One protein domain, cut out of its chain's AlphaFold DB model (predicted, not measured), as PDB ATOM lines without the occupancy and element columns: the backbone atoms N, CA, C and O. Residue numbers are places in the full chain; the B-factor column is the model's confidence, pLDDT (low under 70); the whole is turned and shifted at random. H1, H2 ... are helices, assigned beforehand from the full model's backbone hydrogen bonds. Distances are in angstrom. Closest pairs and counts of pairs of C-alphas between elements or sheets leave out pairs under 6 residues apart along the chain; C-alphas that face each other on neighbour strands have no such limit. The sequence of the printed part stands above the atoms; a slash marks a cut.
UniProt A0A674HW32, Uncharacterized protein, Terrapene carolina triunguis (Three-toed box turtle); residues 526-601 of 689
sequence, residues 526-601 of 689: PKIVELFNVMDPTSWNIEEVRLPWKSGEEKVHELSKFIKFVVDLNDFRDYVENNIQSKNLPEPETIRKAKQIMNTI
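AT A GLANCE: This is residues 526 to 601 of the 689 residues of an uncharacterized protein of Terrapene carolina triunguis (Three-toed box turtle) (UniProt A0A674HW32). Five helices, set crosswise to one another, gather round a common middle in a small rounded body. The longest, H3, makes one side, with short H2 at its first end and H1 standing crosswise to its middle; H4 and H5 meet near their beginnings as an L. The printed part has 76 residues with five named helices, H1 to H5 in chain order, and no named strand: all helix. It is compact, with a radius of gyration of the C-alphas of 11.4 A and spans of 29 by 24 by 20 A.

IN THESE COORDINATES: Find C-alpha 549 at (182.025, 163.165, 173.502); from there H3, residues 549 to 563, runs 20.8 A to C-alpha 563 at (198.309, 150.756, 177.289). Before it come H1, residues 526 to 533, 10.4 A, and H2, residues 542 to 546, 5.8 A. After it, H4, residues 569 to 580, runs 16.4 A, and H5, residues 589 to 599, runs 15.6 A to C-alpha 599 at (197.578, 144.298, 169.396).

HOW THE PARTS SIT: Begin at H3, the hub, in a mostly crossed packing, with no shallow tilt among the touching pairs given one. Its residues 555 to 559 alone touch H1, about perpendicular at 73 degrees; the closest C-alphas, Leu 531 and Lys 555, are 5.7 A apart. H2 touches H3 only at the corner, C-alphas 545 and 552 being closest at 4.6 A. With residue 563 alone H3 only just touches H5, with 3 pairs of C-alphas within 8 A; the closest, Ile 563 and Ile 597, are 6.5 A apart. Residues 571 to 575 of H4 alone touch H5, about perpendicular at 83 degrees; the closest C-alphas, Asp 571 and Thr 590, are 6.7 A apart. H1 and H4 are apart. In H1, H2, H4 and H5 every O i to N i+4 pair is within hydrogen-bond range; in H3, 10 of 11.

THE WHOLE: Look to Pro 526 and Asn 584 for the farthest C-alphas, 30.5 A apart. The printed part has no cut and no long link. No printed residue is under pLDDT 70.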
ATOM      1  N   PRO A 526     185.274 142.099 180.611       78.44
ATOM      2  CA  PRO A 526     184.284 142.868 179.864       78.44
ATOM      3  C   PRO A 526     184.647 144.351 179.783       78.44
ATOM      4  O   PRO A 526     184.565 144.926 178.703       78.44
ATOM      5  N   LYS A 527     185.118 144.950 180.885       83.75
ATOM      6  CA  LYS A 527     185.550 146.352 180.908       83.75
ATOM      7  C   LYS A 527     186.718 146.584 179.950       83.75
ATOM      8  O   LYS A 527     186.689 147.514 179.156       83.75
ATOM      9  N   ILE A 528     187.718 145.700 179.952       85.62
ATOM     10  CA  ILE A 528     188.848 145.780 179.010       85.62
ATOM     11  C   ILE A 528     188.362 145.665 177.558       85.62
ATOM     12  O   ILE A 528     188.798 146.430 176.702       85.62
ATOM     13  N   VAL A 529     187.445 144.738 177.266       85.94
ATOM     14  CA  VAL A 529     186.870 144.582 175.919       85.94
ATOM     15  C   VAL A 529     186.097 145.833 175.497       85.94
ATOM     16  O   VAL A 529     186.241 146.280 174.361       85.94
ATOM     17  N   GLU A 530     185.327 146.432 176.403       85.88
ATOM     18  CA  GLU A 530     184.601 147.679 176.158       85.88
ATOM     19  C   GLU A 530     185.551 148.838 175.831       85.88
ATOM     20  O   GLU A 530     185.362 149.526 174.826       85.88
ATOM     21  N   LEU A 531     186.622 149.003 176.613       88.44
ATOM     22  CA  LEU A 531     187.658 150.005 176.352       88.44
ATOM     23  C   LEU A 531     188.326 149.791 174.987       88.44
ATOM     24  O   LEU A 531     188.636 150.750 174.286       88.44
ATOM     25  N   PHE A 532     188.521 148.538 174.573       90.19
ATOM     26  CA  PHE A 532     189.092 148.224 173.263       90.19
ATOM     27  C   PHE A 532     188.126 148.513 172.114       90.19
ATOM     28  O   PHE A 532     188.561 148.946 171.046       90.19
ATOM     29  N   ASN A 533     186.827 148.295 172.325       89.38
ATOM     30  CA  ASN A 533     185.792 148.567 171.329       89.38
ATOM     31  C   ASN A 533     185.692 150.057 170.982       89.38
ATOM     32  O   ASN A 533     185.309 150.389 169.866       89.38
ATOM     33  N   VAL A 534     186.124 150.957 171.869       89.81
ATOM     34  CA  VAL A 534     186.199 152.405 171.588       89.81
ATOM     35  C   VAL A 534     187.147 152.719 170.426       89.81
ATOM     36  O   VAL A 534     186.942 153.698 169.721       89.81
ATOM     37  N   MET A 535     188.125 151.856 170.139       89.38
ATOM     38  CA  MET A 535     189.051 152.026 169.011       89.38
ATOM     39  C   MET A 535     188.628 151.247 167.752       89.38
ATOM     40  O   MET A 535     189.325 151.304 166.735       89.38
ATOM     41  N   ASP A 536     187.505 150.521 167.796       88.19
ATOM     42  CA  ASP A 536     186.988 149.691 166.703       88.19
ATOM     43  C   ASP A 536     185.660 150.253 166.153       88.19
ATOM     44  O   ASP A 536     184.614 150.047 166.771       88.19
ATOM     45  N   PRO A 537     185.664 150.897 164.969       87.12
ATOM     46  CA  PRO A 537     184.490 151.573 164.418       87.12
ATOM     47  C   PRO A 537     183.285 150.661 164.211       87.12
ATOM     48  O   PRO A 537     182.141 151.091 164.301       87.12
ATOM     49  N   THR A 538     183.532 149.377 163.957       85.06
ATOM     50  CA  THR A 538     182.463 148.397 163.718       85.06
ATOM     51  C   THR A 538     181.741 147.962 164.996       85.06
ATOM     52  O   THR A 538     180.723 147.281 164.910       85.06
ATOM     53  N   SER A 539     182.264 148.333 166.167       82.69
ATOM     54  CA  SER A 539     181.665 148.053 167.473       82.69
ATOM     55  C   SER A 539     180.954 149.275 168.073       82.69
ATOM     56  O   SER A 539     180.456 149.188 169.194       82.69
ATOM     57  N   TRP A 540     180.941 150.424 167.389       85.94
ATOM     58  CA  TRP A 540     180.442 151.676 167.957       85.94
ATOM     59  C   TRP A 540     178.919 151.774 167.961       85.94
ATOM     60  O   TRP A 540     178.265 151.643 166.929       85.94
ATOM     61  N   ASN A 541     178.374 152.138 169.122       82.12
ATOM     62  CA  ASN A 541     177.103 152.840 169.205       82.12
ATOM     63  C   ASN A 541     177.385 154.346 169.053       82.12
ATOM     64  O   ASN A 541     178.052 154.940 169.903       82.12
ATOM     65  N   ILE A 542     176.927 154.957 167.954       76.81
ATOM     66  CA  ILE A 542     177.261 156.351 167.601       76.81
ATOM     67  C   ILE A 542     176.827 157.327 168.703       76.81
ATOM     68  O   ILE A 542     177.545 158.289 168.979       76.81
ATOM     69  N   GLU A 543     175.699 157.062 169.365       72.50
ATOM     70  CA  GLU A 543     175.213 157.900 170.464       72.50
ATOM     71  C   GLU A 543     176.181 157.863 171.656       72.50
ATOM     72  O   GLU A 543     176.529 158.905 172.193       72.50
ATOM     73  N   GLU A 544     176.748 156.705 171.995       74.62
ATOM     74  CA  GLU A 544     177.656 156.565 173.145       74.62
ATOM     75  C   GLU A 544     179.073 157.099 172.905       74.62
ATOM     76  O   GLU A 544     179.735 157.539 173.851       74.62
ATOM     77  N   VAL A 545     179.566 157.013 171.665       77.19
ATOM     78  CA  VAL A 545     180.950 157.381 171.314       77.19
ATOM     79  C   VAL A 545     181.070 158.870 170.978       77.19
ATOM     80  O   VAL A 545     182.120 159.465 171.218       77.19
ATOM     81  N   ARG A 546     179.997 159.487 170.461       77.75
ATOM     82  CA  ARG A 546     179.993 160.881 169.985       77.75
ATOM     83  C   ARG A 546     179.128 161.828 170.826       77.75
ATOM     84  O   ARG A 546     179.445 163.014 170.898       77.75
ATOM     85  N   LEU A 547     178.032 161.363 171.439       75.94
ATOM     86  CA  LEU A 547     176.995 162.230 172.020       75.94
ATOM     87  C   LEU A 547     176.601 161.826 173.462       75.94
ATOM     88  O   LEU A 547     175.635 161.096 173.654       75.94
ATOM     89  N   PRO A 548     177.247 162.368 174.513       77.31
ATOM     90  CA  PRO A 548     178.306 163.375 174.500       77.31
ATOM     91  C   PRO A 548     179.698 162.761 174.305       77.31
ATOM     92  O   PRO A 548     179.995 161.699 174.852       77.31
ATOM     93  N   TRP A 549     180.598 163.505 173.647       84.25
ATOM     94  CA  TRP A 549     182.025 163.165 173.502       84.25
ATOM     95  C   TRP A 549     182.686 162.715 174.807       84.25
ATOM     96  O   TRP A 549     183.539 161.834 174.800       84.25
ATOM     97  N   LYS A 550     182.235 163.277 175.935       85.44
ATOM     98  CA  LYS A 550     182.709 162.965 177.284       85.44
ATOM     99  C   LYS A 550     182.781 161.457 177.568       85.44
ATOM    100  O   LYS A 550     183.784 161.009 178.104       85.44
ATOM    101  N   SER A 551     181.769 160.681 177.173       85.56
ATOM    102  CA  SER A 551     181.743 159.226 177.399       85.56
ATOM    103  C   SER A 551     182.873 158.513 176.645       85.56
ATOM    104  O   SER A 551     183.640 157.746 177.230       85.56
ATOM    105  N   GLY A 552     183.028 158.805 175.349       85.81
ATOM    106  CA  GLY A 552     184.109 158.250 174.531       85.81
ATOM    107  C   GLY A 552     185.493 158.670 175.034       85.81
ATOM    108  O   GLY A 552     186.380 157.831 175.177       85.81
ATOM    109  N   GLU A 553     185.662 159.948 175.369       89.88
ATOM    110  CA  GLU A 553     186.923 160.505 175.871       89.88
ATOM    111  C   GLU A 553     187.334 159.915 177.224       89.88
ATOM    112  O   GLU A 553     188.509 159.606 177.424       89.88
ATOM    113  N   GLU A 554     186.383 159.692 178.135       90.00
ATOM    114  CA  GLU A 554     186.631 159.016 179.414       90.00
ATOM    115  C   GLU A 554     187.136 157.584 179.194       90.00
ATOM    116  O   GLU A 554     188.131 157.181 179.809       90.00
ATOM    117  N   LYS A 555     186.530 156.840 178.257       89.88
ATOM    118  CA  LYS A 555     186.988 155.492 177.892       89.88
ATOM    119  C   LYS A 555     188.382 155.514 177.249       89.88
ATOM    120  O   LYS A 555     189.220 154.684 177.591       89.88
ATOM    121  N   VAL A 556     188.682 156.475 176.371       91.69
ATOM    122  CA  VAL A 556     190.032 156.637 175.783       91.69
ATOM    123  C   VAL A 556     191.068 156.991 176.852       91.69
ATOM    124  O   VAL A 556     192.185 156.462 176.844       91.69
ATOM    125  N   HIS A 557     190.710 157.855 177.799       90.88
ATOM    126  CA  HIS A 557     191.579 158.223 178.909       90.88
ATOM    127  C   HIS A 557     191.874 157.019 179.812       90.88
ATOM    128  O   HIS A 557     193.021 156.803 180.210       90.88
ATOM    129  N   GLU A 558     190.868 156.196 180.106       89.12
ATOM    130  CA  GLU A 558     191.059 154.963 180.862       89.12
ATOM    131  C   GLU A 558     191.903 153.936 180.093       89.12
ATOM    132  O   GLU A 558     192.865 153.397 180.646       89.12
ATOM    133  N   LEU A 559     191.626 153.726 178.802       91.00
ATOM    134  CA  LEU A 559     192.430 152.868 177.929       91.00
ATOM    135  C   LEU A 559     193.907 153.287 177.947       91.00
ATOM    136  O   LEU A 559     194.782 152.434 178.106       91.00
ATOM    137  N   SER A 560     194.178 154.594 177.861       92.19
ATOM    138  CA  SER A 560     195.529 155.179 177.864       92.19
ATOM    139  C   SER A 560     196.350 154.785 179.101       92.19
ATOM    140  O   SER A 560     197.567 154.589 179.003       92.19
ATOM    141  N   LYS A 561     195.700 154.595 180.261       89.44
ATOM    142  CA  LYS A 561     196.355 154.130 181.499       89.44
ATOM    143  C   LYS A 561     196.839 152.685 181.385       89.44
ATOM    144  O   LYS A 561     197.954 152.389 181.820       89.44
ATOM    145  N   PHE A 562     196.036 151.808 180.780       87.94
ATOM    146  CA  PHE A 562     196.369 150.392 180.590       87.94
ATOM    147  C   PHE A 562     197.446 150.184 179.522       87.94
ATOM    148  O   PHE A 562     198.403 149.440 179.735       87.94
ATOM    149  N   ILE A 563     197.331 150.874 178.383       91.81
ATOM    150  CA  ILE A 563     198.309 150.756 177.289       91.81
ATOM    151  C   ILE A 563     199.589 151.574 177.539       91.81
ATOM    152  O   ILE A 563     200.553 151.465 176.780       91.81
ATOM    153  N   LYS A 564     199.620 152.378 178.615       92.69
ATOM    154  CA  LYS A 564     200.743 153.248 179.009       92.69
ATOM    155  C   LYS A 564     201.190 154.172 177.869       92.69
ATOM    156  O   LYS A 564     202.390 154.340 177.622       92.69
ATOM    157  N   PHE A 565     200.211 154.733 177.166       94.25
ATOM    158  CA  PHE A 565     200.386 155.625 176.025       94.25
ATOM    159  C   PHE A 565     199.219 156.612 175.972       94.25
ATOM    160  O   PHE A 565     198.071 156.203 176.118       94.25
ATOM    161  N   VAL A 566     199.521 157.897 175.788       94.69
ATOM    162  CA  VAL A 566     198.513 158.964 175.734       94.69
ATOM    163  C   VAL A 566     198.012 159.101 174.303       94.69
ATOM    164  O   VAL A 566     198.801 159.351 173.394       94.69
ATOM    165  N   VAL A 567     196.703 158.943 174.122       94.44
ATOM    166  CA  VAL A 567     196.015 159.220 172.857       94.44
ATOM    167  C   VAL A 567     195.580 160.684 172.838       94.44
ATOM    168  O   VAL A 567     194.996 161.156 173.814       94.44
ATOM    169  N   ASP A 568     195.865 161.402 171.748       94.19
ATOM    170  CA  ASP A 568     195.390 162.779 171.584       94.19
ATOM    171  C   ASP A 568     193.869 162.766 171.356       94.19
ATOM    172  O   ASP A 568     193.346 162.011 170.534       94.19
ATOM    173  N   LEU A 569     193.133 163.574 172.122       91.94
ATOM    174  CA  LEU A 569     191.672 163.605 172.038       91.94
ATOM    175  C   LEU A 569     191.179 164.226 170.725       91.94
ATOM    176  O   LEU A 569     190.104 163.860 170.257       91.94
ATOM    177  N   ASN A 570     191.944 165.131 170.112       92.31
ATOM    178  CA  ASN A 570     191.624 165.665 168.791       92.31
ATOM    179  C   ASN A 570     191.835 164.598 167.717       92.31
ATOM    180  O   ASN A 570     190.928 164.385 166.918       92.31
ATOM    181  N   ASP A 571     192.942 163.848 167.776       93.69
ATOM    182  CA  ASP A 571     193.148 162.683 166.905       93.69
ATOM    183  C   ASP A 571     191.992 161.679 167.048       93.69
ATOM    184  O   ASP A 571     191.511 161.126 166.060       93.69
ATOM    185  N   PHE A 572     191.515 161.443 168.275       92.31
ATOM    186  CA  PHE A 572     190.366 160.572 168.516       92.31
ATOM    187  C   PHE A 572     189.071 161.124 167.907       92.31
ATOM    188  O   PHE A 572     188.365 160.385 167.219       92.31
ATOM    189  N   ARG A 573     188.764 162.410 168.108       90.75
ATOM    190  CA  ARG A 573     187.580 163.060 167.523       90.75
ATOM    191  C   ARG A 573     187.615 163.022 165.997       90.75
ATOM    192  O   ARG A 573     186.621 162.634 165.384       90.75
ATOM    193  N   ASP A 574     188.760 163.341 165.397       90.88
ATOM    194  CA  ASP A 574     188.971 163.288 163.950       90.88
ATOM    195  C   ASP A 574     188.797 161.863 163.425       90.88
ATOM    196  O   ASP A 574     188.114 161.636 162.428       90.88
ATOM    197  N   TYR A 575     189.361 160.875 164.122       91.38
ATOM    198  CA  TYR A 575     189.184 159.467 163.788       91.38
ATOM    199  C   TYR A 575     187.710 159.039 163.830       91.38
ATOM    200  O   TYR A 575     187.245 158.374 162.901       91.38
ATOM    201  N   VAL A 576     186.960 159.441 164.860       89.50
ATOM    202  CA  VAL A 576     185.522 159.152 164.982       89.50
ATOM    203  C   VAL A 576     184.728 159.815 163.855       89.50
ATOM    204  O   VAL A 576     183.983 159.133 163.151       89.50
ATOM    205  N   GLU A 577     184.918 161.115 163.622       89.06
ATOM    206  CA  GLU A 577     184.219 161.855 162.563       89.06
ATOM    207  C   GLU A 577     184.535 161.309 161.166       89.06
ATOM    208  O   GLU A 577     183.628 161.130 160.354       89.06
ATOM    209  N   ASN A 578     185.799 160.982 160.886       89.12
ATOM    210  CA  ASN A 578     186.207 160.436 159.593       89.12
ATOM    211  C   ASN A 578     185.543 159.083 159.308       89.12
ATOM    212  O   ASN A 578     185.076 158.864 158.190       89.12
ATOM    213  N   ASN A 579     185.435 158.206 160.310       87.56
ATOM    214  CA  ASN A 579     184.758 156.917 160.155       87.56
ATOM    215  C   ASN A 579     183.237 157.074 160.009       87.56
ATOM    216  O   ASN A 579     182.645 156.425 159.149       87.56
ATOM    217  N   ILE A 580     182.601 157.966 160.778       85.12
ATOM    218  CA  ILE A 580     181.153 158.229 160.667       85.12
ATOM    219  C   ILE A 580     180.806 158.809 159.292       85.12
ATOM    220  O   ILE A 580     179.833 158.400 158.663       85.12
ATOM    221  N   GLN A 581     181.622 159.738 158.797       84.75
ATOM    222  CA  GLN A 581     181.429 160.371 157.493       84.75
ATOM    223  C   GLN A 581     181.916 159.492 156.327       84.75
ATOM    224  O   GLN A 581     181.860 159.928 155.179       84.75
ATOM    225  N   SER A 582     182.399 158.270 156.601       79.94
ATOM    226  CA  SER A 582     182.975 157.347 155.610       79.94
ATOM    227  C   SER A 582     184.074 157.988 154.750       79.94
ATOM    228  O   SER A 582     184.239 157.682 153.567       79.94
ATOM    229  N   LYS A 583     184.843 158.905 155.345       74.94
ATOM    230  CA  LYS A 583     185.991 159.541 154.707       74.94
ATOM    231  C   LYS A 583     187.151 158.555 154.714       74.94
ATOM    232  O   LYS A 583     187.619 158.149 155.773       74.94
ATOM    233  N   ASN A 584     187.650 158.199 153.532       77.94
ATOM    234  CA  ASN A 584     188.798 157.302 153.372       77.94
ATOM    235  C   ASN A 584     190.127 158.041 153.635       77.94
ATOM    236  O   ASN A 584     190.977 158.161 152.753       77.94
ATOM    237  N   LEU A 585     190.251 158.631 154.826       83.12
ATOM    238  CA  LEU A 585     191.427 159.372 155.276       83.12
ATOM    239  C   LEU A 585     192.368 158.456 156.072       83.12
ATOM    240  O   LEU A 585     191.902 157.512 156.716       83.12
ATOM    241  N   PRO A 586     193.689 158.717 156.046       84.62
ATOM    242  CA  PRO A 586     194.637 157.968 156.860       84.62
ATOM    243  C   PRO A 586     194.323 158.135 158.351       84.62
ATOM    244  O   PRO A 586     193.937 159.215 158.800       84.62
ATOM    245  N   GLU A 587     194.500 157.058 159.119       87.50
ATOM    246  CA  GLU A 587     194.287 157.102 160.566       87.50
ATOM    247  C   GLU A 587     195.281 158.068 161.232       87.50
ATOM    248  O   GLU A 587     196.475 158.015 160.909       87.50
ATOM    249  N   PRO A 588     194.823 158.901 162.188       93.00
ATOM    250  CA  PRO A 588     195.705 159.765 162.966       93.00
ATOM    251  C   PRO A 588     196.823 158.984 163.666       93.00
ATOM    252  O   PRO A 588     196.667 157.810 164.029       93.00
ATOM    253  N   GLU A 589     197.972 159.630 163.861       90.69
ATOM    254  CA  GLU A 589     199.197 158.952 164.288       90.69
ATOM    255  C   GLU A 589     199.057 158.304 165.672       90.69
ATOM    256  O   GLU A 589     199.441 157.140 165.848       90.69
ATOM    257  N   THR A 590     198.469 159.016 166.642       94.06
ATOM    258  CA  THR A 590     198.310 158.486 168.005       94.06
ATOM    259  C   THR A 590     197.318 157.322 168.048       94.06
ATOM    260  O   THR A 590     197.541 156.358 168.784       94.06
ATOM    261  N   ILE A 591     196.290 157.330 167.192       92.94
ATOM    262  CA  ILE A 591     195.319 156.235 167.053       92.94
ATOM    263  C   ILE A 591     195.978 154.989 166.467       92.94
ATOM    264  O   ILE A 591     195.849 153.896 167.031       92.94
ATOM    265  N   ARG A 592     196.737 155.144 165.377       91.69
ATOM    266  CA  ARG A 592     197.472 154.037 164.751       91.69
ATOM    267  C   ARG A 592     198.433 153.386 165.747       91.69
ATOM    268  O   ARG A 592     198.462 152.158 165.865       91.69
ATOM    269  N   LYS A 593     199.184 154.200 166.498       91.88
ATOM    270  CA  LYS A 593     200.118 153.716 167.522       91.88
ATOM    271  C   LYS A 593     199.394 153.022 168.678       91.88
ATOM    272  O   LYS A 593     199.769 151.917 169.056       91.88
ATOM    273  N   ALA A 594     198.304 153.597 169.182       93.62
ATOM    274  CA  ALA A 594     197.505 152.972 170.232       93.62
ATOM    275  C   ALA A 594     196.954 151.601 169.807       93.62
ATOM    276  O   ALA A 594     197.088 150.633 170.555       93.62
ATOM    277  N   LYS A 595     196.433 151.466 168.581       91.75
ATOM    278  CA  LYS A 595     195.988 150.170 168.036       91.75
ATOM    279  C   LYS A 595     197.120 149.145 167.947       91.75
ATOM    280  O   LYS A 595     196.909 147.966 168.233       91.75
ATOM    281  N   GLN A 596     198.321 149.575 167.567       91.44
ATOM    282  CA  GLN A 596     199.500 148.708 167.536       91.44
ATOM    283  C   GLN A 596     199.861 148.206 168.943       91.44
ATOM    284  O   GLN A 596     200.093 147.010 169.126       91.44
ATOM    285  N   ILE A 597     199.810 149.079 169.953       93.88
ATOM    286  CA  ILE A 597     200.015 148.706 171.359       93.88
ATOM    287  C   ILE A 597     198.923 147.741 171.839       93.88
ATOM    288  O   ILE A 597     199.225 146.731 172.472       93.88
ATOM    289  N   MET A 598     197.659 147.990 171.495       93.31
ATOM    290  CA  MET A 598     196.544 147.096 171.834       93.31
ATOM    291  C   MET A 598     196.737 145.691 171.248       93.31
ATOM    292  O   MET A 598     196.465 144.696 171.919       93.31
ATOM    293  N   ASN A 599     197.265 145.584 170.025       92.56
ATOM    294  CA  ASN A 599     197.578 144.298 169.396       92.56
ATOM    295  C   ASN A 599     198.720 143.546 170.098       92.56
ATOM    296  O   ASN A 599     198.831 142.326 169.947       92.56
ATOM    297  N   THR A 600     199.538 144.233 170.894       94.50
ATOM    298  CA  THR A 600     200.606 143.632 171.702       94.50
ATOM    299  C   THR A 600     200.066 142.879 172.918       94.50
ATOM    300  O   THR A 600     200.772 142.044 173.474       94.50
ATOM    301  N   ILE A 601     198.800 143.069 173.294       93.25
ATOM    302  CA  ILE A 601     198.183 142.300 174.378       93.25
ATOM    303  C   ILE A 601     197.877 140.885 173.888       93.25
ATOM    304  O   ILE A 601     197.183 140.658 172.893       93.25
TER     305      ILE A 601